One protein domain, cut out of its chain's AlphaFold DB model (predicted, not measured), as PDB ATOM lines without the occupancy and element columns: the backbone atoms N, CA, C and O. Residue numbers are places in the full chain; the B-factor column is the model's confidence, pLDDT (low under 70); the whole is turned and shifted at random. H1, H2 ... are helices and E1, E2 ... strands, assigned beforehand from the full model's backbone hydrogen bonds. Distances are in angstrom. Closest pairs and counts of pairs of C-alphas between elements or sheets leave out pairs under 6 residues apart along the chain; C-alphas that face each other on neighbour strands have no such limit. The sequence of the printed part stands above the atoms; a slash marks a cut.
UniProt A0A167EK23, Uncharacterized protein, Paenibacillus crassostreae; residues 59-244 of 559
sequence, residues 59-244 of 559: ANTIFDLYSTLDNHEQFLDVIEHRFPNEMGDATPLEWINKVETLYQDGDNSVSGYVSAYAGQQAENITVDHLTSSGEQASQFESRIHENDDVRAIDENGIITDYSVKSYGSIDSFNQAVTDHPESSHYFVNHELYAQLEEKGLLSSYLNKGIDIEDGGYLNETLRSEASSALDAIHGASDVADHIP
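AT A GLANCE: This is residues 59 to 244 of the 559 residues of an uncharacterized protein of Paenibacillus crassostreae (UniProt A0A167EK23). What is the shape? Two lobes lie along one length, a helical one of H1 to H4 and H9, and a head made of a strongly twisted five-strand sheet with H6, H7 and H8; long helix H5 joins them, its residues 118 to 131 packing on the sheet. What makes it up? The 186 printed residues hold nine named helices and five named strands, in the order H1 H2 H3 H4 H5 E1 E2 E3 H6 E4 H7 H8 E5 H9; the class is mixed, and the mixed sheet runs E1 E2 E3 E4 E5. The whole is compact, radius of gyration of the C-alphas 18.6 A, yet elongated, spanning 61 by 34 by 25 A.

IN THESE COORDINATES: Where are the first helices? H1, residues 59 to 71, begins at C-alpha 59 (139.789, 211.653, 204.505); H2 is 73 to 82, H3 84 to 88, H4 92 to 104, and H5, 107 to 133, measures 38.5 A. What follows? Strands E1, 136 to 139, E2, 150 to 153, and E3, 159 to 165, 19.4 A long, precede H6, 170 to 179; then come E4, 185 to 188, H7, 190 to 198, H8, 201 to 206, and E5, 211 to 214. H9, 219 to 240, measures 31.5 A and ends at C-alpha 240 (137.483, 217.113, 194.341).

HOW THE PARTS SIT: Which helices touch? The hub is H5 and H9, touching three helices each, and they touch each other, closest C-alphas Ala 118 and Leu 222, 5.0 A, at a steep tilt of 48 degrees, opposite ways. H5 also touches H2 at Val 78 and Tyr 117, 6.1 A, and H4 at Leu 102 and Ser 109, 5.2 A, while H9 also touches H4 and, at Leu 65 and Ala 236, 5.9 A, H1; H2 and H3 touch only at the corner. How do strands pair? E1 E2 E3 form a meander, each strand the antiparallel neighbour of the one before, with N 138 and O 151 at 2.9 A and N 152 and O 160 at 2.9 A; E3 and E4, N 165 and O 187 at 2.8 A, and E4 and E5, N 186 and O 211 at 2.8 A, are parallel. What is on the sheet? H5 is on one face; H7 is over E5, and H6 and H8 only graze the sheet. Are the helix backbones complete? Every O i to N i+4 pair is within hydrogen-bond range in H1, H2, H3, H4, H6, H7 and H8, with 22 of 23 in H5 and 17 of 18 in H9.

THE WHOLE: How far does it reach? The two C-alphas farthest apart, of Asn 207 and Pro 244, are 61.7 A apart. Is it continuous? The printed part has no cut and no long link. Where is confidence low? The printed part's mean pLDDT is 81.6, with residues 59 to 74, 88 to 97, 141 to 146, 232 to 233 and 235 to 244 under 70.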
ATOM      1  N   ALA A  59     138.508 211.700 203.798       33.47
ATOM      2  CA  ALA A  59     139.789 211.653 204.505       33.47
ATOM      3  C   ALA A  59     140.837 210.819 203.754       33.47
ATOM      4  O   ALA A  59     141.994 211.231 203.703       33.47
ATOM      5  N   ASN A  60     140.419 209.697 203.155       36.66
ATOM      6  CA  ASN A  60     141.282 208.896 202.289       36.66
ATOM      7  C   ASN A  60     141.658 209.702 201.043       36.66
ATOM      8  O   ASN A  60     142.834 209.872 200.807       36.66
ATOM      9  N   THR A  61     140.713 210.386 200.391       45.38
ATOM     10  CA  THR A  61     140.992 211.205 199.192       45.38
ATOM     11  C   THR A  61     142.031 212.306 199.417       45.38
ATOM     12  O   THR A  61     142.856 212.570 198.553       45.38
ATOM     13  N   ILE A  62     142.016 212.975 200.574       39.94
ATOM     14  CA  ILE A  62     143.004 214.022 200.879       39.94
ATOM     15  C   ILE A  62     144.400 213.425 201.069       39.94
ATOM     16  O   ILE A  62     145.381 214.046 200.668       39.94
ATOM     17  N   PHE A  63     144.489 212.255 201.702       43.84
ATOM     18  CA  PHE A  63     145.752 211.556 201.915       43.84
ATOM     19  C   PHE A  63     146.240 210.883 200.630       43.84
ATOM     20  O   PHE A  63     147.429 210.934 200.360       43.84
ATOM     21  N   ASP A  64     145.323 210.349 199.827       46.47
ATOM     22  CA  ASP A  64     145.569 209.780 198.508       46.47
ATOM     23  C   ASP A  64     146.098 210.881 197.590       46.47
ATOM     24  O   ASP A  64     147.186 210.721 197.071       46.47
ATOM     25  N   LEU A  65     145.469 212.065 197.535       46.47
ATOM     26  CA  LEU A  65     145.998 213.236 196.821       46.47
ATOM     27  C   LEU A  65     147.397 213.641 197.322       46.47
ATOM     28  O   LEU A  65     148.267 213.969 196.524       46.47
ATOM     29  N   TYR A  66     147.624 213.619 198.640       44.16
ATOM     30  CA  TYR A  66     148.925 213.953 199.229       44.16
ATOM     31  C   TYR A  66     149.996 212.929 198.842       44.16
ATOM     32  O   TYR A  66     151.082 213.318 198.442       44.16
ATOM     33  N   SER A  67     149.680 211.636 198.926       50.22
ATOM     34  CA  SER A  67     150.577 210.549 198.542       50.22
ATOM     35  C   SER A  67     150.783 210.482 197.036       50.22
ATOM     36  O   SER A  67     151.888 210.226 196.605       50.22
ATOM     37  N   THR A  68     149.763 210.773 196.236       51.97
ATOM     38  CA  THR A  68     149.840 210.851 194.779       51.97
ATOM     39  C   THR A  68     150.788 211.975 194.382       51.97
ATOM     40  O   THR A  68     151.705 211.753 193.611       51.97
ATOM     41  N   LEU A  69     150.639 213.177 194.944       52.75
ATOM     42  CA  LEU A  69     151.524 214.293 194.597       52.75
ATOM     43  C   LEU A  69     152.955 214.110 195.142       52.75
ATOM     44  O   LEU A  69     153.896 214.494 194.459       52.75
ATOM     45  N   ASP A  70     153.131 213.506 196.324       50.75
ATOM     46  CA  ASP A  70     154.449 213.201 196.920       50.75
ATOM     47  C   ASP A  70     155.165 212.062 196.167       50.75
ATOM     48  O   ASP A  70     156.335 212.174 195.814       50.75
ATOM     49  N   ASN A  71     154.443 210.995 195.810       58.09
ATOM     50  CA  ASN A  71     154.976 209.870 195.032       58.09
ATOM     51  C   ASN A  71     155.224 210.226 193.555       58.09
ATOM     52  O   ASN A  71     155.841 209.440 192.838       58.09
ATOM     53  N   HIS A  72     154.736 211.380 193.092       66.62
ATOM     54  CA  HIS A  72     154.884 211.847 191.715       66.62
ATOM     55  C   HIS A  72     155.535 213.241 191.631       66.62
ATOM     56  O   HIS A  72     155.371 213.932 190.627       66.62
ATOM     57  N   GLU A  73     156.307 213.657 192.646       64.50
ATOM     58  CA  GLU A  73     157.018 214.953 192.669       64.50
ATOM     59  C   GLU A  73     157.888 215.144 191.415       64.50
ATOM     60  O   GLU A  73     157.796 216.159 190.730       64.50
ATOM     61  N   GLN A  74     158.639 214.108 191.035       69.25
ATOM     62  CA  GLN A  74     159.474 214.099 189.831       69.25
ATOM     63  C   GLN A  74     158.669 214.297 188.533       69.25
ATOM     64  O   GLN A  74     159.174 214.885 187.577       69.25
ATOM     65  N   PHE A  75     157.422 213.820 188.481       77.44
ATOM     66  CA  PHE A  75     156.521 214.058 187.351       77.44
ATOM     67  C   PHE A  75     156.071 215.513 187.285       77.44
ATOM     68  O   PHE A  75     156.163 216.134 186.225       77.44
ATOM     69  N   LEU A  76     155.647 216.071 188.418       71.62
ATOM     70  CA  LEU A  76     155.210 217.461 188.496       71.62
ATOM     71  C   LEU A  76     156.340 218.418 188.122       71.62
ATOM     72  O   LEU A  76     156.127 219.286 187.282       71.62
ATOM     73  N   ASP A  77     157.544 218.213 188.658       71.19
ATOM     74  CA  ASP A  77     158.712 219.048 188.360       71.19
ATOM     75  C   ASP A  77     159.030 219.071 186.861       71.19
ATOM     76  O   ASP A  77     159.267 220.127 186.271       71.19
ATOM     77  N   VAL A  78     158.993 217.904 186.214       78.31
ATOM     78  CA  VAL A  78     159.263 217.790 184.780       78.31
ATOM     79  C   VAL A  78     158.214 218.506 183.937       78.31
ATOM     80  O   VAL A  78     158.560 219.181 182.968       78.31
ATOM     81  N   ILE A  79     156.939 218.383 184.288       79.50
ATOM     82  CA  ILE A  79     155.854 218.996 183.522       79.50
ATOM     83  C   ILE A  79     155.743 220.504 183.801       79.50
ATOM     84  O   ILE A  79     155.525 221.259 182.855       79.50
ATOM     85  N   GLU A  80     155.947 220.970 185.043       72.31
ATOM     86  CA  GLU A  80     156.057 222.408 185.363       72.31
ATOM     87  C   GLU A  80     157.178 223.053 184.542       72.31
ATOM     88  O   GLU A  80     157.007 224.145 184.000       72.31
ATOM     89  N   HIS A  81     158.300 222.344 184.396       74.12
ATOM     90  CA  HIS A  81     159.436 222.802 183.607       74.12
ATOM     91  C   HIS A  81     159.177 222.777 182.094       74.12
ATOM     92  O   HIS A  81     159.551 223.718 181.398       74.12
ATOM     93  N   ARG A  82     158.543 221.721 181.566       75.94
ATOM     94  CA  ARG A  82     158.235 221.577 180.127       75.94
ATOM     95  C   ARG A  82     157.126 222.516 179.655       75.94
ATOM     96  O   ARG A  82     157.164 222.974 178.517       75.94
ATOM     97  N   PHE A  83     156.161 222.822 180.519       79.81
ATOM     98  CA  PHE A  83     155.018 223.674 180.199       79.81
ATOM     99  C   PHE A  83     154.927 224.864 181.167       79.81
ATOM    100  O   PHE A  83     153.910 225.034 181.836       79.81
ATOM    101  N   PRO A  84     155.945 225.741 181.246       72.38
ATOM    102  CA  PRO A  84     156.029 226.764 182.293       72.38
ATOM    103  C   PRO A  84     154.896 227.791 182.205       72.38
ATOM    104  O   PRO A  84     154.387 228.246 183.224       72.38
ATOM    105  N   ASN A  85     154.435 228.097 180.989       75.12
ATOM    106  CA  ASN A  85     153.308 229.003 180.761       75.12
ATOM    107  C   ASN A  85     151.956 228.392 181.156       75.12
ATOM    108  O   ASN A  85     151.002 229.126 181.399       75.12
ATOM    109  N   GLU A  86     151.864 227.062 181.186       70.62
ATOM    110  CA  GLU A  86     150.633 226.347 181.525       70.62
ATOM    111  C   GLU A  86     150.631 225.883 182.988       70.62
ATOM    112  O   GLU A  86     149.567 225.819 183.598       70.62
ATOM    113  N   MET A  87     151.811 225.591 183.550       70.25
ATOM    114  CA  MET A  87     151.982 224.856 184.807       70.25
ATOM    115  C   MET A  87     152.983 225.477 185.795       70.25
ATOM    116  O   MET A  87     152.914 225.160 186.979       70.25
ATOM    117  N   GLY A  88     153.879 226.376 185.374       56.75
ATOM    118  CA  GLY A  88     155.015 226.834 186.193       56.75
ATOM    119  C   GLY A  88     154.632 227.568 187.486       56.75
ATOM    120  O   GLY A  88     155.278 227.393 188.517       56.75
ATOM    121  N   ASP A  89     153.534 228.329 187.463       58.56
ATOM    122  CA  ASP A  89     152.963 228.985 188.652       58.56
ATOM    123  C   ASP A  89     151.645 228.348 189.115       58.56
ATOM    124  O   ASP A  89     151.025 228.824 190.079       58.56
ATOM    125  N   ALA A  90     151.214 227.266 188.456       56.41
ATOM    126  CA  ALA A  90     149.918 226.664 188.702       56.41
ATOM    127  C   ALA A  90     149.802 226.233 190.169       56.41
ATOM    128  O   ALA A  90     150.620 225.519 190.758       56.41
ATOM    129  N   THR A  91     148.752 226.707 190.818       55.22
ATOM    130  CA  THR A  91     148.307 226.157 192.085       55.22
ATOM    131  C   THR A  91     147.924 224.694 191.875       55.22
ATOM    132  O   THR A  91     147.449 224.330 190.802       55.22
ATOM    133  N   PRO A  92     148.037 223.833 192.896       53.44
ATOM    134  CA  PRO A  92     147.649 222.438 192.721       53.44
ATOM    135  C   PRO A  92     146.169 222.245 192.300       53.44
ATOM    136  O   PRO A  92     145.822 221.208 191.752       53.44
ATOM    137  N   LEU A  93     145.291 223.241 192.515       52.12
ATOM    138  CA  LEU A  93     143.921 223.243 191.979       52.12
ATOM    139  C   LEU A  93     143.888 223.544 190.476       52.12
ATOM    140  O   LEU A  93     143.131 222.912 189.753       52.12
ATOM    141  N   GLU A  94     144.700 224.490 190.004       64.81
ATOM    142  CA  GLU A  94     144.877 224.741 188.569       64.81
ATOM    143  C   GLU A  94     145.470 223.511 187.878       64.81
ATOM    144  O   GLU A  94     145.009 223.155 186.804       64.81
ATOM    145  N   TRP A  95     146.381 222.801 188.545       67.31
ATOM    146  CA  TRP A  95     146.910 221.507 188.116       67.31
ATOM    147  C   TRP A  95     145.836 220.426 187.987       67.31
ATOM    148  O   TRP A  95     145.748 219.778 186.952       67.31
ATOM    149  N   ILE A  96     144.995 220.245 189.008       66.62
ATOM    150  CA  ILE A  96     143.901 219.263 188.968       66.62
ATOM    151  C   ILE A  96     142.894 219.620 187.874       66.62
ATOM    152  O   ILE A  96     142.582 218.772 187.049       66.62
ATOM    153  N   ASN A  97     142.465 220.884 187.799       69.00
ATOM    154  CA  ASN A  97     141.563 221.352 186.747       69.00
ATOM    155  C   ASN A  97     142.180 221.174 185.355       69.00
ATOM    156  O   ASN A  97     141.477 220.859 184.400       69.00
ATOM    157  N   LYS A  98     143.493 221.387 185.224       77.88
ATOM    158  CA  LYS A  98     144.220 221.186 183.973       77.88
ATOM    159  C   LYS A  98     144.261 219.709 183.611       77.88
ATOM    160  O   LYS A  98     143.904 219.391 182.487       77.88
ATOM    161  N   VAL A  99     144.615 218.819 184.537       77.31
ATOM    162  CA  VAL A  99     144.576 217.366 184.311       77.31
ATOM    163  C   VAL A  99     143.164 216.921 183.939       77.31
ATOM    164  O   VAL A  99     142.994 216.221 182.951       77.31
ATOM    165  N   GLU A 100     142.137 217.395 184.637       78.06
ATOM    166  CA  GLU A 100     140.744 217.119 184.290       78.06
ATOM    167  C   GLU A 100     140.393 217.605 182.878       78.06
ATOM    168  O   GLU A 100     139.799 216.858 182.106       78.06
ATOM    169  N   THR A 101     140.837 218.808 182.502       80.56
ATOM    170  CA  THR A 101     140.671 219.344 181.143       80.56
ATOM    171  C   THR A 101     141.385 218.463 180.112       80.56
ATOM    172  O   THR A 101     140.807 218.155 179.078       80.56
ATOM    173  N   LEU A 102     142.602 217.986 180.403       81.38
ATOM    174  CA  LEU A 102     143.346 217.083 179.513       81.38
ATOM    175  C   LEU A 102     142.592 215.769 179.275       81.38
ATOM    176  O   LEU A 102     142.548 215.307 178.139       81.38
ATOM    177  N   TYR A 103     141.978 215.191 180.312       82.25
ATOM    178  CA  TYR A 103     141.145 213.991 180.175       82.25
ATOM    179  C   TYR A 103     139.818 214.278 179.451       82.25
ATOM    180  O   TYR A 103     139.358 213.447 178.671       82.25
ATOM    181  N   GLN A 104     139.216 215.457 179.650       82.00
ATOM    182  CA  GLN A 104     138.002 215.884 178.938       82.00
ATOM    183  C   GLN A 104     138.251 216.141 177.441       82.00
ATOM    184  O   GLN A 104     137.390 215.830 176.617       82.00
ATOM    185  N   ASP A 105     139.428 216.662 177.090       82.38
ATOM    186  CA  ASP A 105     139.847 216.942 175.712       82.38
ATOM    187  C   ASP A 105     140.261 215.668 174.935       82.38
ATOM    188  O   ASP A 105     140.445 215.713 173.715       82.38
ATOM    189  N   GLY A 106     140.356 214.521 175.619       79.38
ATOM    190  CA  GLY A 106     140.605 213.192 175.053       79.38
ATOM    191  C   GLY A 106     142.072 212.735 175.073       79.38
ATOM    192  O   GLY A 106     142.992 213.499 175.365       79.38
ATOM    193  N   ASP A 107     142.296 211.464 174.714       76.62
ATOM    194  CA  ASP A 107     143.579 210.743 174.862       76.62
ATOM    195  C   ASP A 107     144.795 211.455 174.244       76.62
ATOM    196  O   ASP A 107     145.923 211.322 174.726       76.62
ATOM    197  N   ASN A 108     144.584 212.250 173.193       73.62
ATOM    198  CA  ASN A 108     145.654 212.990 172.522       73.62
ATOM    199  C   ASN A 108     146.287 214.060 173.431       73.62
ATOM    200  O   ASN A 108     147.502 214.258 173.380       73.62
ATOM    201  N   SER A 109     145.494 214.712 174.286       78.50
ATOM    202  CA  SER A 109     145.966 215.753 175.206       78.50
ATOM    203  C   SER A 109     146.783 215.158 176.354       78.50
ATOM    204  O   SER A 109     147.858 215.663 176.679       78.50
ATOM    205  N   VAL A 110     146.337 214.028 176.911       84.38
ATOM    206  CA  VAL A 110     147.080 213.268 177.936       84.38
ATOM    207  C   VAL A 110     148.388 212.713 177.359       84.38
ATOM    208  O   VAL A 110     149.449 212.846 177.973       84.38
ATOM    209  N   SER A 111     148.351 212.165 176.140       85.94
ATOM    210  CA  SER A 111     149.527 211.605 175.459       85.94
ATOM    211  C   SER A 111     150.643 212.633 175.234       85.94
ATOM    212  O   SER A 111     151.824 212.283 175.316       85.94
ATOM    213  N   GLY A 112     150.299 213.907 175.006       87.06
ATOM    214  CA  GLY A 112     151.281 214.991 174.898       87.06
ATOM    215  C   GLY A 112     152.098 215.175 176.181       87.06
ATOM    216  O   GLY A 112     153.326 215.221 176.136       87.06
ATOM    217  N   TYR A 113     151.429 215.182 177.335       85.88
ATOM    218  CA  TYR A 113     152.067 215.308 178.649       85.88
ATOM    219  C   TYR A 113     152.889 214.066 179.011       85.88
ATOM    220  O   TYR A 113     154.024 214.187 179.473       85.88
ATOM    221  N   VAL A 114     152.363 212.872 178.723       89.94
ATOM    222  CA  VAL A 114     153.090 211.601 178.896       89.94
ATOM    223  C   VAL A 114     154.375 211.580 178.068       89.94
ATOM    224  O   VAL A 114     155.435 211.204 178.565       89.94
ATOM    225  N   SER A 115     154.303 212.029 176.814       89.81
ATOM    226  CA  SER A 115     155.462 212.073 175.915       89.81
ATOM    227  C   SER A 115     156.495 213.108 176.369       89.81
ATOM    228  O   SER A 115     157.689 212.819 176.349       89.81
ATOM    229  N   ALA A 116     156.049 214.279 176.836       87.88
ATOM    230  CA  ALA A 116     156.933 215.316 177.363       87.88
ATOM    231  C   ALA A 116     157.688 214.859 178.621       87.88
ATOM    232  O   ALA A 116     158.886 215.137 178.746       87.88
ATOM    233  N   TYR A 117     157.013 214.129 179.520       89.31
ATOM    234  CA  TYR A 117     157.660 213.529 180.686       89.31
ATOM    235  C   TYR A 117     158.678 212.465 180.287       89.31
ATOM    236  O   TYR A 117     159.827 212.539 180.718       89.31
ATOM    237  N   ALA A 118     158.282 211.515 179.435       92.38
ATOM    238  CA  ALA A 118     159.160 210.430 179.010       92.38
ATOM    239  C   ALA A 118     160.425 210.957 178.317       92.38
ATOM    240  O   ALA A 118     161.526 210.530 178.653       92.38
ATOM    241  N   GLY A 119     160.288 211.947 177.427       91.38
ATOM    242  CA  GLY A 119     161.438 212.601 176.800       91.38
ATOM    243  C   GLY A 119     162.356 213.274 177.823       91.38
ATOM    244  O   GLY A 119     163.566 213.090 177.788       91.38
ATOM    245  N   GLN A 120     161.792 213.990 178.799       90.19
ATOM    246  CA  GLN A 120     162.606 214.659 179.813       90.19
ATOM    247  C   GLN A 120     163.330 213.686 180.756       90.19
ATOM    248  O   GLN A 120     164.455 213.963 181.168       90.19
ATOM    249  N   GLN A 121     162.701 212.566 181.123       89.81
ATOM    250  CA  GLN A 121     163.366 211.543 181.933       89.81
ATOM    251  C   GLN A 121     164.457 210.819 181.154       89.81
ATOM    252  O   GLN A 121     165.516 210.565 181.719       89.81
ATOM    253  N   ALA A 122     164.246 210.556 179.865       93.94
ATOM    254  CA  ALA A 122     165.288 210.028 178.993       93.94
ATOM    255  C   ALA A 122     166.522 210.950 178.973       93.94
ATOM    256  O   ALA A 122     167.645 210.476 179.139       93.94
ATOM    257  N   GLU A 123     166.328 212.271 178.871       93.56
ATOM    258  CA  GLU A 123     167.424 213.249 178.958       93.56
ATOM    259  C   GLU A 123     168.143 213.196 180.315       93.56
ATOM    260  O   GLU A 123     169.369 213.247 180.360       93.56
ATOM    261  N   ASN A 124     167.402 213.087 181.427       89.69
ATOM    262  CA  ASN A 124     167.995 212.992 182.767       89.69
ATOM    263  C   ASN A 124     168.845 211.717 182.914       89.69
ATOM    264  O   ASN A 124     169.982 211.790 183.368       89.69
ATOM    265  N   ILE A 125     168.311 210.569 182.484       92.06
ATOM    266  CA  ILE A 125     169.010 209.277 182.527       92.06
ATOM    267  C   ILE A 125     170.266 209.317 181.652       92.06
ATOM    268  O   ILE A 125     171.304 208.800 182.049       92.06
ATOM    269  N   THR A 126     170.197 209.980 180.497       94.69
ATOM    270  CA  THR A 126     171.347 210.149 179.596       94.69
ATOM    271  C   THR A 126     172.449 210.989 180.245       94.69
ATOM    272  O   THR A 126     173.619 210.617 180.193       94.69
ATOM    273  N   VAL A 127     172.096 212.088 180.924       92.88
ATOM    274  CA  VAL A 127     173.064 212.883 181.699       92.88
ATOM    275  C   VAL A 127     173.726 212.032 182.784       92.88
ATOM    276  O   VAL A 127     174.948 212.080 182.929       92.88
ATOM    277  N   ASP A 128     172.952 211.234 183.521       90.69
ATOM    278  CA  ASP A 128     173.482 210.355 184.569       90.69
ATOM    279  C   ASP A 128     174.386 209.254 183.989       90.69
ATOM    280  O   ASP A 128     175.424 208.932 184.577       90.69
ATOM    281  N   HIS A 129     174.027 208.708 182.824       92.88
ATOM    282  CA  HIS A 129     174.800 207.701 182.098       92.88
ATOM    283  C   HIS A 129     176.178 208.238 181.692       92.88
ATOM    284  O   HIS A 129     177.195 207.666 182.083       92.88
ATOM    285  N   LEU A 130     176.211 209.383 181.006       93.81
ATOM    286  CA  LEU A 130     177.440 210.048 180.559       93.81
ATOM    287  C   LEU A 130     178.283 210.557 181.743       93.81
ATOM    288  O   LEU A 130     179.505 210.446 181.772       93.81
ATOM    289  N   THR A 131     177.641 211.052 182.801       91.81
ATOM    290  CA  THR A 131     178.374 211.447 184.017       91.81
ATOM    291  C   THR A 131     179.038 210.239 184.682       91.81
ATOM    292  O   THR A 131     180.148 210.330 185.209       91.81
ATOM    293  N   SER A 132     178.381 209.077 184.635       90.75
ATOM    294  CA  SER A 132     178.914 207.826 185.182       90.75
ATOM    295  C   SER A 132     180.032 207.219 184.325       90.75
ATOM    296  O   SER A 132     180.859 206.489 184.874       90.75
ATOM    297  N   SER A 133     180.098 207.529 183.022       92.69
ATOM    298  CA  SER A 133     181.208 207.139 182.134       92.69
ATOM    299  C   SER A 133     182.456 208.018 182.303       92.69
ATOM    300  O   SER A 133     183.519 207.671 181.793       92.69
ATOM    301  N   GLY A 134     182.365 209.099 183.087       92.69
ATOM    302  CA  GLY A 134     183.472 210.013 183.376       92.69
ATOM    303  C   GLY A 134     183.413 211.336 182.614       92.69
ATOM    304  O   GLY A 134     184.321 212.155 182.763       92.69
ATOM    305  N   GLU A 135     182.355 211.572 181.840       95.31
ATOM    306  CA  GLU A 135     182.141 212.817 181.104       95.31
ATOM    307  C   GLU A 135     181.474 213.886 181.984       95.31
ATOM    308  O   GLU A 135     180.809 213.601 182.982       95.31
ATOM    309  N   GLN A 136     181.629 215.158 181.618       93.81
ATOM    310  CA  GLN A 136     180.836 216.242 182.196       93.81
ATOM    311  C   GLN A 136     179.593 216.457 181.336       93.81
ATOM    312  O   GLN A 136     179.660 217.149 180.321       93.81
ATOM    313  N   ALA A 137     178.465 215.866 181.739       94.19
ATOM    314  CA  ALA A 137     177.202 215.978 181.015       94.19
ATOM    315  C   ALA A 137     176.223 216.965 181.663       94.19
ATOM    316  O   ALA A 137     176.108 217.074 182.885       94.19
ATOM    317  N   SER A 138     175.488 217.692 180.826       91.69
ATOM    318  CA  SER A 138     174.438 218.618 181.250       91.69
ATOM    319  C   SER A 138     173.432 218.851 180.131       91.69
ATOM    320  O   SER A 138     173.765 218.785 178.952       91.69
ATOM    321  N   GLN A 139     172.194 219.157 180.499       87.88
ATOM    322  CA  GLN A 139     171.194 219.637 179.543       87.88
ATOM    323  C   GLN A 139     171.505 221.069 179.102       87.88
ATOM    324  O   GLN A 139     172.041 221.864 179.879       87.88
ATOM    325  N   PHE A 140     171.114 221.421 177.879       81.69
ATOM    326  CA  PHE A 140     171.249 222.786 177.371       81.69
ATOM    327  C   PHE A 140     170.454 223.800 178.212       81.69
ATOM    328  O   PHE A 140     169.357 223.510 178.698       81.69
ATOM    329  N   GLU A 141     170.986 225.027 178.339       64.06
ATOM    330  CA  GLU A 141     170.308 226.135 179.037       64.06
ATOM    331  C   GLU A 141     168.938 226.449 178.414       64.06
ATOM    332  O   GLU A 141     167.975 226.738 179.125       64.06
ATOM    333  N   SER A 142     168.839 226.342 177.085       62.53
ATOM    334  CA  SER A 142     167.572 226.322 176.356       62.53
ATOM    335  C   SER A 142     167.235 224.881 175.997       62.53
ATOM    336  O   SER A 142     167.859 224.310 175.109       62.53
ATOM    337  N   ARG A 143     166.209 224.305 176.632       56.97
ATOM    338  CA  ARG A 143     165.687 222.965 176.283       56.97
ATOM    339  C   ARG A 143     164.811 222.951 175.020       56.97
ATOM    340  O   ARG A 143     164.119 221.977 174.758       56.97
ATOM    341  N   ILE A 144     164.810 224.064 174.281       54.69
ATOM    342  CA  ILE A 144     164.299 224.201 172.910       54.69
ATOM    343  C   ILE A 144     165.499 224.476 171.992       54.69
ATOM    344  O   ILE A 144     165.460 225.345 171.122       54.69
ATOM    345  N   HIS A 145     166.637 223.841 172.264       62.91
ATOM    346  CA  HIS A 145     167.685 223.772 171.264       62.91
ATOM    347  C   HIS A 145     167.119 222.920 170.125       62.91
ATOM    348  O   HIS A 145     166.547 221.865 170.381       62.91
ATOM    349  N   GLU A 146     167.153 223.434 168.893       68.94
ATOM    350  CA  GLU A 146     166.315 222.885 167.818       68.94
ATOM    351  C   GLU A 146     166.615 221.413 167.524       68.94
ATOM    352  O   GLU A 146     165.718 220.725 167.058       68.94
ATOM    353  N   ASN A 147     167.825 220.929 167.830       79.88
ATOM    354  CA  ASN A 147     168.312 219.631 167.357       79.88
ATOM    355  C   ASN A 147     168.811 218.681 168.468       79.88
ATOM    356  O   ASN A 147     168.606 217.470 168.374       79.88
ATOM    357  N   ASP A 148     169.398 219.205 169.549       89.25
ATOM    358  CA  ASP A 148     170.124 218.408 170.559       89.25
ATOM    359  C   ASP A 148     169.667 218.733 171.983       89.25
ATOM    360  O   ASP A 148     169.287 219.864 172.273       89.25
ATOM    361  N   ASP A 149     169.740 217.751 172.880       91.38
ATOM    362  CA  ASP A 149     169.111 217.805 174.204       91.38
ATOM    363  C   ASP A 149     170.133 217.762 175.359       91.38
ATOM    364  O   ASP A 149     169.922 218.376 176.414       91.38
ATOM    365  N   VAL A 150     171.270 217.083 175.165       93.62
ATOM    366  CA  VAL A 150     172.325 216.896 176.177       93.62
ATOM    367  C   VAL A 150     173.693 217.230 175.592       93.62
ATOM    368  O   VAL A 150     174.030 216.784 174.505       93.62
ATOM    369  N   ARG A 151     174.505 217.981 176.336       95.25
ATOM    370  CA  ARG A 151     175.909 218.251 176.019       95.25
ATOM    371  C   ARG A 151     176.812 217.488 176.971       95.25
ATOM    372  O   ARG A 151     176.657 217.630 178.186       95.25
ATOM    373  N   ALA A 152     177.782 216.769 176.424       96.56
ATOM    374  CA  ALA A 152     178.837 216.113 177.180       96.56
ATOM    375  C   ALA A 152     180.214 216.668 176.818       96.56
ATOM    376  O   ALA A 152     180.452 217.111 175.692       96.56
ATOM    377  N   ILE A 153     181.114 216.665 177.800       95.25
ATOM    378  CA  ILE A 153     182.514 217.043 177.633       95.25
ATOM    379  C   ILE A 153     183.372 215.894 178.155       95.25
ATOM    380  O   ILE A 153     183.303 215.570 179.344       95.25
ATOM    381  N   ASP A 154     184.169 215.295 177.275       95.50
ATOM    382  CA  ASP A 154     185.052 214.184 177.632       95.50
ATOM    383  C   ASP A 154     186.283 214.645 178.442       95.50
ATOM    384  O   ASP A 154     186.520 215.837 178.673       95.50
ATOM    385  N   GLU A 155     187.116 213.691 178.867       94.69
ATOM    386  CA  GLU A 155     188.357 213.968 179.607       94.69
ATOM    387  C   GLU A 155     189.377 214.825 178.829       94.69
ATOM    388  O   GLU A 155     190.254 215.452 179.432       94.69
ATOM    389  N   ASN A 156     189.250 214.888 177.501       95.31
ATOM    390  CA  ASN A 156     190.107 215.660 176.604       95.31
ATOM    391  C   ASN A 156     189.542 217.059 176.304       95.31
ATOM    392  O   ASN A 156     190.203 217.856 175.631       95.31
ATOM    393  N   GLY A 157     188.345 217.381 176.804       93.75
ATOM    394  CA  GLY A 157     187.649 218.634 176.525       93.75
ATOM    395  C   GLY A 157     186.918 218.659 175.178       93.75
ATOM    396  O   GLY A 157     186.563 219.744 174.713       93.75
ATOM    397  N   ILE A 158     186.719 217.505 174.536       95.56
ATOM    398  CA  ILE A 158     185.914 217.370 173.319       95.56
ATOM    399  C   ILE A 158     184.444 217.478 173.710       95.56
ATOM    400  O   ILE A 158     183.988 216.816 174.637       95.56
ATOM    401  N   ILE A 159     183.725 218.347 173.002       95.94
ATOM    402  CA  ILE A 159     182.302 218.589 173.221       95.94
ATOM    403  C   ILE A 159     181.513 217.740 172.229       95.94
ATOM    404  O   ILE A 159     181.708 217.890 171.021       95.94
ATOM    405  N   THR A 160     180.596 216.928 172.747       95.94
ATOM    406  CA  THR A 160     179.631 216.166 171.952       95.94
ATOM    407  C   THR A 160     178.222 216.562 172.368       95.94
ATOM    408  O   THR A 160     177.881 216.550 173.553       95.94
ATOM    409  N   ASP A 161     177.410 216.931 171.382       95.69
ATOM    410  CA  ASP A 161     176.011 217.295 171.568       95.69
ATOM    411  C   ASP A 161     175.145 216.112 171.099       95.69
ATOM    412  O   ASP A 161     175.285 215.636 169.971       95.69
ATOM    413  N   TYR A 162     174.299 215.609 171.997       96.38
ATOM    414  CA  TYR A 162     173.466 214.426 171.808       96.38
ATOM    415  C   TYR A 162     171.988 214.800 171.724       96.38
ATOM    416  O   TYR A 162     171.458 215.526 172.571       96.38
ATOM    417  N   SER A 163     171.295 214.207 170.756       95.69
ATOM    418  CA  SER A 163     169.841 214.250 170.638       95.69
ATOM    419  C   SER A 163     169.234 213.012 171.310       95.69
ATOM    420  O   SER A 163     169.483 211.875 170.912       95.69
ATOM    421  N   VAL A 164     168.432 213.205 172.354       95.81
ATOM    422  CA  VAL A 164     167.870 212.118 173.166       95.81
ATOM    423  C   VAL A 164     166.446 211.825 172.710       95.81
ATOM    424  O   VAL A 164     165.616 212.729 172.581       95.81
ATOM    425  N   LYS A 165     166.137 210.558 172.423       95.31
ATOM    426  CA  LYS A 165     164.847 210.146 171.855       95.31
ATOM    427  C   LYS A 165     164.267 208.945 172.601       95.31
ATOM    428  O   LYS A 165     164.956 207.983 172.934       95.31
ATOM    429  N   SER A 166     162.962 209.000 172.856       92.69
ATOM    430  CA  SER A 166     162.189 207.919 173.475       92.69
ATOM    431  C   SER A 166     160.982 207.629 172.590       92.69
ATOM    432  O   SER A 166     159.954 208.301 172.689       92.69
ATOM    433  N   TYR A 167     161.122 206.667 171.674       91.62
ATOM    434  CA  TYR A 167     160.105 206.343 170.671       91.62
ATOM    435  C   TYR A 167     159.742 204.858 170.671       91.62
ATOM    436  O   TYR A 167     160.552 203.984 170.966       91.62
ATOM    437  N   GLY A 168     158.498 204.571 170.284       88.00
ATOM    438  CA  GLY A 168     158.004 203.200 170.125       88.00
ATOM    439  C   GLY A 168     158.219 202.603 168.730       88.00
ATOM    440  O   GLY A 168     157.910 201.433 168.532       88.00
ATOM    441  N   SER A 169     158.694 203.382 167.747       94.12
ATOM    442  CA  SER A 169     158.836 202.911 166.363       94.12
ATOM    443  C   SER A 169     160.030 203.528 165.635       94.12
ATOM    444  O   SER A 169     160.383 204.687 165.863       94.12
ATOM    445  N   ILE A 170     160.599 202.759 164.703       96.12
ATOM    446  CA  ILE A 170     161.662 203.218 163.796       96.12
ATOM    447  C   ILE A 170     161.179 204.361 162.895       96.12
ATOM    448  O   ILE A 170     161.949 205.271 162.624       96.12
ATOM    449  N   ASP A 171     159.918 204.366 162.457       96.62
ATOM    450  CA  ASP A 171     159.413 205.417 161.563       96.62
ATOM    451  C   ASP A 171     159.431 206.794 162.240       96.62
ATOM    452  O   ASP A 171     159.838 207.780 161.628       96.62
ATOM    453  N   SER A 172     159.073 206.859 163.530       93.69
ATOM    454  CA  SER A 172     159.185 208.089 164.327       93.69
ATOM    455  C   SER A 172     160.635 208.554 164.471       93.69
ATOM    456  O   SER A 172     160.905 209.750 164.391       93.69
ATOM    457  N   PHE A 173     161.573 207.619 164.635       96.00
ATOM    458  CA  PHE A 173     162.999 207.937 164.689       96.00
ATOM    459  C   PHE A 173     163.530 208.436 163.338       96.00
ATOM    460  O   PHE A 173     164.213 209.452 163.286       96.00
ATOM    461  N   ASN A 174     163.153 207.789 162.232       95.88
ATOM    462  CA  ASN A 174     163.522 208.216 160.881       95.88
ATOM    463  C   ASN A 174     163.038 209.636 160.588       95.88
ATOM    464  O   ASN A 174     163.758 210.420 159.968       95.88
ATOM    465  N   GLN A 175     161.820 209.955 161.030       94.94
ATOM    466  CA  GLN A 175     161.264 211.294 160.915       94.94
ATOM    467  C   GLN A 175     162.091 212.294 161.728       94.94
ATOM    468  O   GLN A 175     162.519 213.294 161.168       94.94
ATOM    469  N   ALA A 176     162.428 211.983 162.985       92.94
ATOM    470  CA  ALA A 176     163.269 212.849 163.816       92.94
ATOM    471  C   ALA A 176     164.663 213.093 163.206       92.94
ATOM    472  O   ALA A 176     165.134 214.223 163.191       92.94
ATOM    473  N   VAL A 177     165.304 212.065 162.643       95.12
ATOM    474  CA  VAL A 177     166.586 212.216 161.927       95.12
ATOM    475  C   VAL A 177     166.438 213.088 160.673       95.12
ATOM    476  O   VAL A 177     167.343 213.832 160.314       95.12
ATOM    477  N   THR A 178     165.294 213.000 159.991       94.88
ATOM    478  CA  THR A 178     165.011 213.821 158.804       94.88
ATOM    479  C   THR A 178     164.756 215.281 159.176       94.88
ATOM    480  O   THR A 178     165.195 216.175 158.456       94.88
ATOM    481  N   ASP A 179     164.063 215.512 160.290       92.00
ATOM    482  CA  ASP A 179     163.706 216.844 160.780       92.00
ATOM    483  C   ASP A 179     164.899 217.565 161.430       92.00
ATOM    484  O   ASP A 179     164.949 218.794 161.407       92.00
ATOM    485  N   HIS A 180     165.885 216.812 161.932       91.56
ATOM    486  CA  HIS A 180     167.083 217.325 162.604       91.56
ATOM    487  C   HIS A 180     168.373 216.812 161.939       91.56
ATOM    488  O   HIS A 180     169.122 216.052 162.555       91.56
ATOM    489  N   PRO A 181     168.669 217.218 160.688       92.62
ATOM    490  CA  PRO A 181     169.820 216.710 159.933       92.62
ATOM    491  C   PRO A 181     171.181 217.131 160.510       92.62
ATOM    492  O   PRO A 181     172.209 216.593 160.103       92.62
ATOM    493  N   GLU A 182     171.192 218.107 161.417       91.94
ATOM    494  CA  GLU A 182     172.396 218.645 162.057       91.94
ATOM    495  C   GLU A 182     172.884 217.759 163.221       91.94
ATOM    496  O   GLU A 182     174.057 217.815 163.595       91.94
ATOM    497  N   SER A 183     172.000 216.930 163.790       94.12
ATOM    498  CA  SER A 183     172.335 216.028 164.892       94.12
ATOM    499  C   SER A 183     173.053 214.790 164.364       94.12
ATOM    500  O   SER A 183     172.549 214.056 163.515       94.12
ATOM    501  N   SER A 184     174.246 214.544 164.898       96.00
ATOM    502  CA  SER A 184     175.095 213.410 164.515       96.00
ATOM    503  C   SER A 184     175.205 212.342 165.597       96.00
ATOM    504  O   SER A 184     175.683 211.256 165.297       96.00
ATOM    505  N   HIS A 185     174.744 212.611 166.822       97.81
ATOM    506  CA  HIS A 185     174.815 211.673 167.942       97.81
ATOM    507  C   HIS A 185     173.443 211.559 168.601       97.81
ATOM    508  O   HIS A 185     172.822 212.570 168.939       97.81
ATOM    509  N   TYR A 186     172.966 210.332 168.784       97.81
ATOM    510  CA  TYR A 186     171.655 210.060 169.359       97.81
ATOM    511  C   TYR A 186     171.737 209.066 170.506       97.81
ATOM    512  O   TYR A 186     172.336 208.007 170.365       97.81
ATOM    513  N   PHE A 187     171.014 209.354 171.586       97.88
ATOM    514  CA  PHE A 187     170.628 208.341 172.565       97.88
ATOM    515  C   PHE A 187     169.182 207.931 172.315       97.88
ATOM    516  O   PHE A 187     168.293 208.782 172.222       97.88
ATOM    517  N   VAL A 188     168.930 206.627 172.201       97.88
ATOM    518  CA  VAL A 188     167.581 206.076 172.016       97.88
ATOM    519  C   VAL A 188     167.216 205.108 173.140       97.88
ATOM    520  O   VAL A 188     168.089 204.526 173.777       97.88
ATOM    521  N   ASN A 189     165.917 204.905 173.389       97.81
ATOM    522  CA  ASN A 189     165.467 203.861 174.315       97.81
ATOM    523  C   ASN A 189     165.903 202.469 173.834       97.81
ATOM    524  O   ASN A 189     165.930 202.196 172.631       97.81
ATOM    525  N   HIS A 190     166.129 201.565 174.787       97.31
ATOM    526  CA  HIS A 190     166.630 200.209 174.549       97.31
ATOM    527  C   HIS A 190     165.800 199.435 173.509       97.31
ATOM    528  O   HIS A 190     166.332 198.754 172.635       97.31
ATOM    529  N   GLU A 191     164.474 199.583 173.549       96.88
ATOM    530  CA  GLU A 191     163.565 198.903 172.619       96.88
ATOM    531  C   GLU A 191     163.750 199.378 171.173       96.88
ATOM    532  O   GLU A 191     163.627 198.584 170.240       96.88
ATOM    533  N   LEU A 192     164.019 200.672 170.970       97.25
ATOM    534  CA  LEU A 192     164.289 201.230 169.649       97.25
ATOM    535  C   LEU A 192     165.690 200.830 169.178       97.25
ATOM    536  O   LEU A 192     165.841 200.439 168.021       97.25
ATOM    537  N   TYR A 193     166.685 200.864 170.069       98.12
ATOM    538  CA  TYR A 193     168.043 200.412 169.765       98.12
ATOM    539  C   TYR A 193     168.047 198.967 169.251       98.12
ATOM    540  O   TYR A 193     168.546 198.699 168.159       98.12
ATOM    541  N   ALA A 194     167.394 198.052 169.975       97.44
ATOM    542  CA  ALA A 194     167.295 196.644 169.597       97.44
ATOM    543  C   ALA A 194     166.609 196.447 168.231       97.44
ATOM    544  O   ALA A 194     167.055 195.638 167.421       97.44
ATOM    545  N   GLN A 195     165.560 197.223 167.928       97.50
ATOM    546  CA  GLN A 195     164.904 197.180 166.615       97.50
ATOM    547  C   GLN A 195     165.815 197.681 165.484       97.50
ATOM    548  O   GLN A 195     165.777 197.149 164.369       97.50
ATOM    549  N   LEU A 196     166.607 198.728 165.740       97.44
ATOM    550  CA  LEU A 196     167.584 199.247 164.782       97.44
ATOM    551  C   LEU A 196     168.712 198.235 164.550       97.44
ATOM    552  O   LEU A 196     169.124 198.044 163.403       97.44
ATOM    553  N   GLU A 197     169.175 197.567 165.605       97.69
ATOM    554  CA  GLU A 197     170.190 196.514 165.544       97.69
ATOM    555  C   GLU A 197     169.690 195.296 164.754       97.69
ATOM    556  O   GLU A 197     170.334 194.885 163.788       97.69
ATOM    557  N   GLU A 198     168.503 194.777 165.086       97.44
ATOM    558  CA  GLU A 198     167.896 193.610 164.430       97.44
ATOM    559  C   GLU A 198     167.734 193.818 162.917       97.44
ATOM    560  O   GLU A 198     167.941 192.901 162.119       97.44
ATOM    561  N   LYS A 199     167.408 195.047 162.496       97.50
ATOM    562  CA  LYS A 199     167.263 195.409 161.078       97.50
ATOM    563  C   LYS A 199     168.577 195.812 160.400       97.50
ATOM    564  O   LYS A 199     168.552 196.174 159.223       97.50
ATOM    565  N   GLY A 200     169.706 195.785 161.110       97.00
ATOM    566  CA  GLY A 200     171.011 196.211 160.595       97.00
ATOM    567  C   GLY A 200     171.077 197.703 160.242       97.00
ATOM    568  O   GLY A 200     171.885 198.114 159.408       97.00
ATOM    569  N   LEU A 201     170.206 198.523 160.837       97.25
ATOM    570  CA  LEU A 201     170.112 199.952 160.552       97.25
ATOM    571  C   LEU A 201     171.175 200.766 161.291       97.25
ATOM    572  O   LEU A 201     171.573 201.799 160.762       97.25
ATOM    573  N   LEU A 202     171.696 200.294 162.428       97.38
ATOM    574  CA  LEU A 202     172.771 200.983 163.161       97.38
ATOM    575  C   LEU A 202     173.994 201.239 162.267       97.38
ATOM    576  O   LEU A 202     174.431 202.376 162.116       97.38
ATOM    577  N   SER A 203     174.482 200.216 161.554       96.88
ATOM    578  CA  SER A 203     175.597 200.383 160.609       96.88
ATOM    579  C   SER A 203     175.243 201.293 159.425       96.88
ATOM    580  O   SER A 203     176.105 201.985 158.892       96.88
ATOM    581  N   SER A 204     173.976 201.301 158.998       97.12
ATOM    582  CA  SER A 204     173.491 202.189 157.933       97.12
ATOM    583  C   SER A 204     173.518 203.658 158.365       97.12
ATOM    584  O   SER A 204     173.934 204.509 157.579       97.12
ATOM    585  N   TYR A 205     173.123 203.955 159.607       97.62
ATOM    586  CA  TYR A 205     173.202 205.294 160.196       97.62
ATOM    587  C   TYR A 205     174.641 205.735 160.432       97.62
ATOM    588  O   TYR A 205     175.011 206.828 160.002       97.62
ATOM    589  N   LEU A 206     175.487 204.849 160.959       97.38
ATOM    590  CA  LEU A 206     176.901 205.149 161.176       97.38
ATOM    591  C   LEU A 206     177.617 205.504 159.863       97.38
ATOM    592  O   LEU A 206     178.365 206.475 159.794       97.38
ATOM    593  N   ASN A 207     177.312 204.790 158.772       97.12
ATOM    594  CA  ASN A 207     177.837 205.106 157.437       97.12
ATOM    595  C   ASN A 207     177.355 206.462 156.886       97.12
ATOM    596  O   ASN A 207     177.947 206.984 155.942       97.12
ATOM    597  N   LYS A 208     176.282 207.027 157.450       96.75
ATOM    598  CA  LYS A 208     175.785 208.379 157.155       96.75
ATOM    599  C   LYS A 208     176.333 209.434 158.123       96.75
ATOM    600  O   LYS A 208     175.942 210.589 158.007       96.75
ATOM    601  N   GLY A 209     177.233 209.057 159.033       97.00
ATOM    602  CA  GLY A 209     177.783 209.946 160.057       97.00
ATOM    603  C   GLY A 209     176.843 210.176 161.240       97.00
ATOM    604  O   GLY A 209     176.974 211.198 161.904       97.00
ATOM    605  N   ILE A 210     175.893 209.265 161.469       97.69
ATOM    606  CA  ILE A 210     174.958 209.320 162.593       97.69
ATOM    607  C   ILE A 210     175.293 208.185 163.555       97.69
ATOM    608  O   ILE A 210     175.086 207.014 163.228       97.69
ATOM    609  N   ASP A 211     175.806 208.544 164.722       97.81
ATOM    610  CA  ASP A 211     176.059 207.630 165.824       97.81
ATOM    611  C   ASP A 211     174.806 207.481 166.691       97.81
ATOM    612  O   ASP A 211     174.095 208.453 166.963       97.81
ATOM    613  N   ILE A 212     174.495 206.246 167.073       98.00
ATOM    614  CA  ILE A 212     173.297 205.913 167.843       98.00
ATOM    615  C   ILE A 212     173.716 204.988 168.973       98.00
ATOM    616  O   ILE A 212     174.216 203.890 168.729       98.00
ATOM    617  N   GLU A 213     173.419 205.409 170.194       97.88
ATOM    618  CA  GLU A 213     173.722 204.698 171.426       97.88
ATOM    619  C   GLU A 213     172.443 204.289 172.168       97.88
ATOM    620  O   GLU A 213     171.385 204.922 172.063       97.88
ATOM    621  N   ASP A 214     172.544 203.196 172.925       97.31
ATOM    622  CA  ASP A 214     171.486 202.750 173.828       97.31
ATOM    623  C   ASP A 214     171.533 203.578 175.115       97.31
ATOM    624  O   ASP A 214     172.490 203.503 175.885       97.31
ATOM    625  N   GLY A 215     170.477 204.348 175.372       93.88
ATOM    626  CA  GLY A 215     170.366 205.177 176.570       93.88
ATOM    627  C   GLY A 215     170.050 204.403 177.850       93.88
ATOM    628  O   GLY A 215     170.007 204.997 178.926       93.88
ATOM    629  N   GLY A 216     169.794 203.092 177.772       92.69
ATOM    630  CA  GLY A 216     169.562 202.247 178.946       92.69
ATOM    631  C   GLY A 216     168.211 202.470 179.638       92.69
ATOM    632  O   GLY A 216     168.011 202.014 180.765       92.69
ATOM    633  N   TYR A 217     167.273 203.154 178.979       94.25
ATOM    634  CA  TYR A 217     165.908 203.379 179.459       94.25
ATOM    635  C   TYR A 217     164.864 202.697 178.567       94.25
ATOM    636  O   TYR A 217     165.065 202.490 177.370       94.25
ATOM    637  N   LEU A 218     163.716 202.357 179.162       95.38
ATOM    638  CA  LEU A 218     162.570 201.750 178.479       95.38
ATOM    639  C   LEU A 218     161.473 202.797 178.284       95.38
ATOM    640  O   LEU A 218     161.004 203.396 179.254       95.38
ATOM    641  N   ASN A 219     161.035 202.997 177.042       93.56
ATOM    642  CA  ASN A 219     159.999 203.976 176.720       93.56
ATOM    643  C   ASN A 219     158.655 203.571 177.341       93.56
ATOM    644  O   ASN A 219     157.939 204.434 177.847       93.56
ATOM    645  N   GLU A 220     158.325 202.275 177.360       92.94
ATOM    646  CA  GLU A 220     157.121 201.774 178.035       92.94
ATOM    647  C   GLU A 220     157.111 202.135 179.530       92.94
ATOM    648  O   GLU A 220     156.115 202.668 180.021       92.94
ATOM    649  N   THR A 221     158.231 201.943 180.237       91.00
ATOM    650  CA  THR A 221     158.353 202.264 181.668       91.00
ATOM    651  C   THR A 221     158.146 203.752 181.936       91.00
ATOM    652  O   THR A 221     157.303 204.109 182.759       91.00
ATOM    653  N   LEU A 222     158.856 204.626 181.211       91.06
ATOM    654  CA  LEU A 222     158.765 206.079 181.412       91.06
ATOM    655  C   LEU A 222     157.357 206.614 181.112       91.06
ATOM    656  O   LEU A 222     156.841 207.481 181.820       91.06
ATOM    657  N   ARG A 223     156.708 206.084 180.068       92.25
ATOM    658  CA  ARG A 223     155.330 206.453 179.722       92.25
ATOM    659  C   ARG A 223     154.332 205.916 180.743       92.25
ATOM    660  O   ARG A 223     153.415 206.644 181.108       92.25
ATOM    661  N   SER A 224     154.521 204.690 181.235       87.44
ATOM    662  CA  SER A 224     153.677 204.102 182.280       87.44
ATOM    663  C   SER A 224     153.765 204.881 183.593       87.44
ATOM    664  O   SER A 224     152.746 205.036 184.262       87.44
ATOM    665  N   GLU A 225     154.942 205.388 183.964       81.88
ATOM    666  CA  GLU A 225     155.111 206.252 185.139       81.88
ATOM    667  C   GLU A 225     154.308 207.551 185.005       81.88
ATOM    668  O   GLU A 225     153.538 207.899 185.901       81.88
ATOM    669  N   ALA A 226     154.423 208.233 183.860       85.12
ATOM    670  CA  ALA A 226     153.657 209.447 183.589       85.12
ATOM    671  C   ALA A 226     152.145 209.204 183.546       85.12
ATOM    672  O   ALA A 226     151.384 209.972 184.134       85.12
ATOM    673  N   SER A 227     151.705 208.145 182.860       86.25
ATOM    674  CA  SER A 227     150.293 207.765 182.807       86.25
ATOM    675  C   SER A 227     149.766 207.454 184.202       86.25
ATOM    676  O   SER A 227     148.756 208.025 184.596       86.25
ATOM    677  N   SER A 228     150.499 206.670 185.000       79.25
ATOM    678  CA  SER A 228     150.118 206.371 186.383       79.25
ATOM    679  C   SER A 228     150.018 207.633 187.241       79.25
ATOM    680  O   SER A 228     149.115 207.720 188.072       79.25
ATOM    681  N   ALA A 229     150.915 208.606 187.058       75.12
ATOM    682  CA  ALA A 229     150.860 209.872 187.780       75.12
ATOM    683  C   ALA A 229     149.624 210.699 187.392       75.12
ATOM    684  O   ALA A 229     148.905 211.190 188.263       75.12
ATOM    685  N   LEU A 230     149.337 210.819 186.092       78.44
ATOM    686  CA  LEU A 230     148.167 211.541 185.587       78.44
ATOM    687  C   LEU A 230     146.853 210.858 185.968       78.44
ATOM    688  O   LEU A 230     145.926 211.549 186.379       78.44
ATOM    689  N   ASP A 231     146.773 209.531 185.872       79.25
ATOM    690  CA  ASP A 231     145.627 208.727 186.311       79.25
ATOM    691  C   ASP A 231     145.372 208.901 187.809       79.25
ATOM    692  O   ASP A 231     144.234 209.088 188.239       79.25
ATOM    693  N   ALA A 232     146.429 208.894 188.624       68.38
ATOM    694  CA  ALA A 232     146.306 209.084 190.061       68.38
ATOM    695  C   ALA A 232     145.861 210.514 190.422       68.38
ATOM    696  O   ALA A 232     145.075 210.693 191.357       68.38
ATOM    697  N   ILE A 233     146.309 211.537 189.679       68.12
ATOM    698  CA  ILE A 233     145.841 212.925 189.844       68.12
ATOM    699  C   ILE A 233     144.386 213.067 189.368       68.12
ATOM    700  O   ILE A 233     143.572 213.676 190.065       68.12
ATOM    701  N   HIS A 234     144.034 212.483 188.223       74.94
ATOM    702  CA  HIS A 234     142.684 212.527 187.660       74.94
ATOM    703  C   HIS A 234     141.669 211.785 188.535       74.94
ATOM    704  O   HIS A 234     140.617 212.334 188.860       74.94
ATOM    705  N   GLY A 235     142.021 210.594 189.027       64.88
ATOM    706  CA  GLY A 235     141.210 209.832 189.978       64.88
ATOM    707  C   GLY A 235     141.001 210.562 191.310       64.88
ATOM    708  O   GLY A 235     139.991 210.353 191.983       64.88
ATOM    709  N   ALA A 236     141.905 211.476 191.676       57.84
ATOM    710  CA  ALA A 236     141.702 212.375 192.807       57.84
ATOM    711  C   ALA A 236     140.785 213.578 192.476       57.84
ATOM    712  O   ALA A 236     140.191 214.148 193.399       57.84
ATOM    713  N   SER A 237     140.628 213.942 191.194       56.09
ATOM    714  CA  SER A 237     139.738 215.018 190.710       56.09
ATOM    715  C   SER A 237     138.258 214.659 190.824       56.09
ATOM    716  O   SER A 237     137.468 215.463 191.315       56.09
ATOM    717  N   ASP A 238     137.896 213.411 190.511       53.53
ATOM    718  CA  ASP A 238     136.518 212.892 190.617       53.53
ATOM    719  C   ASP A 238     135.923 213.028 192.035       53.53
ATOM    720  O   ASP A 238     134.708 213.026 192.246       53.53
ATOM    721  N   VAL A 239     136.780 213.181 193.047       46.69
ATOM    722  CA  VAL A 239     136.379 213.396 194.442       46.69
ATOM    723  C   VAL A 239     136.536 214.866 194.887       46.69
ATOM    724  O   VAL A 239     135.971 215.280 195.909       46.69
ATOM    725  N   ALA A 240     137.256 215.685 194.113       39.91
ATOM    726  CA  ALA A 240     137.483 217.113 194.341       39.91
ATOM    727  C   ALA A 240     136.243 217.978 194.037       39.91
ATOM    728  O   ALA A 240     136.029 218.991 194.717       39.91
ATOM    729  N   ASP A 241     135.374 217.524 193.129       38.03
ATOM    730  CA  ASP A 241     134.149 218.195 192.657       38.03
ATOM    731  C   ASP A 241     133.148 218.609 193.751       38.03
ATOM    732  O   ASP A 241     132.215 219.394 193.535       38.03
ATOM    733  N   HIS A 242     133.311 218.109 194.977       40.53
ATOM    734  CA  HIS A 242     132.380 218.362 196.074       40.53
ATOM    735  C   HIS A 242     132.976 219.037 197.301       40.53
ATOM    736  O   HIS A 242     132.254 219.210 198.296       40.53
ATOM    737  N   ILE A 243     134.252 219.446 197.290       42.34
ATOM    738  CA  ILE A 243     134.880 219.855 198.546       42.34
ATOM    739  C   ILE A 243     135.809 221.077 198.429       42.34
ATOM    740  O   ILE A 243     136.895 220.991 197.867       42.34
ATOM    741  N   PRO A 244     135.491 222.185 199.136       35.59
ATOM    742  CA  PRO A 244     136.407 223.300 199.434       35.59
ATOM    743  C   PRO A 244     137.707 222.922 200.193       35.59
ATOM    744  O   PRO A 244     138.357 223.798 200.760       35.59
TER     745      PRO A 244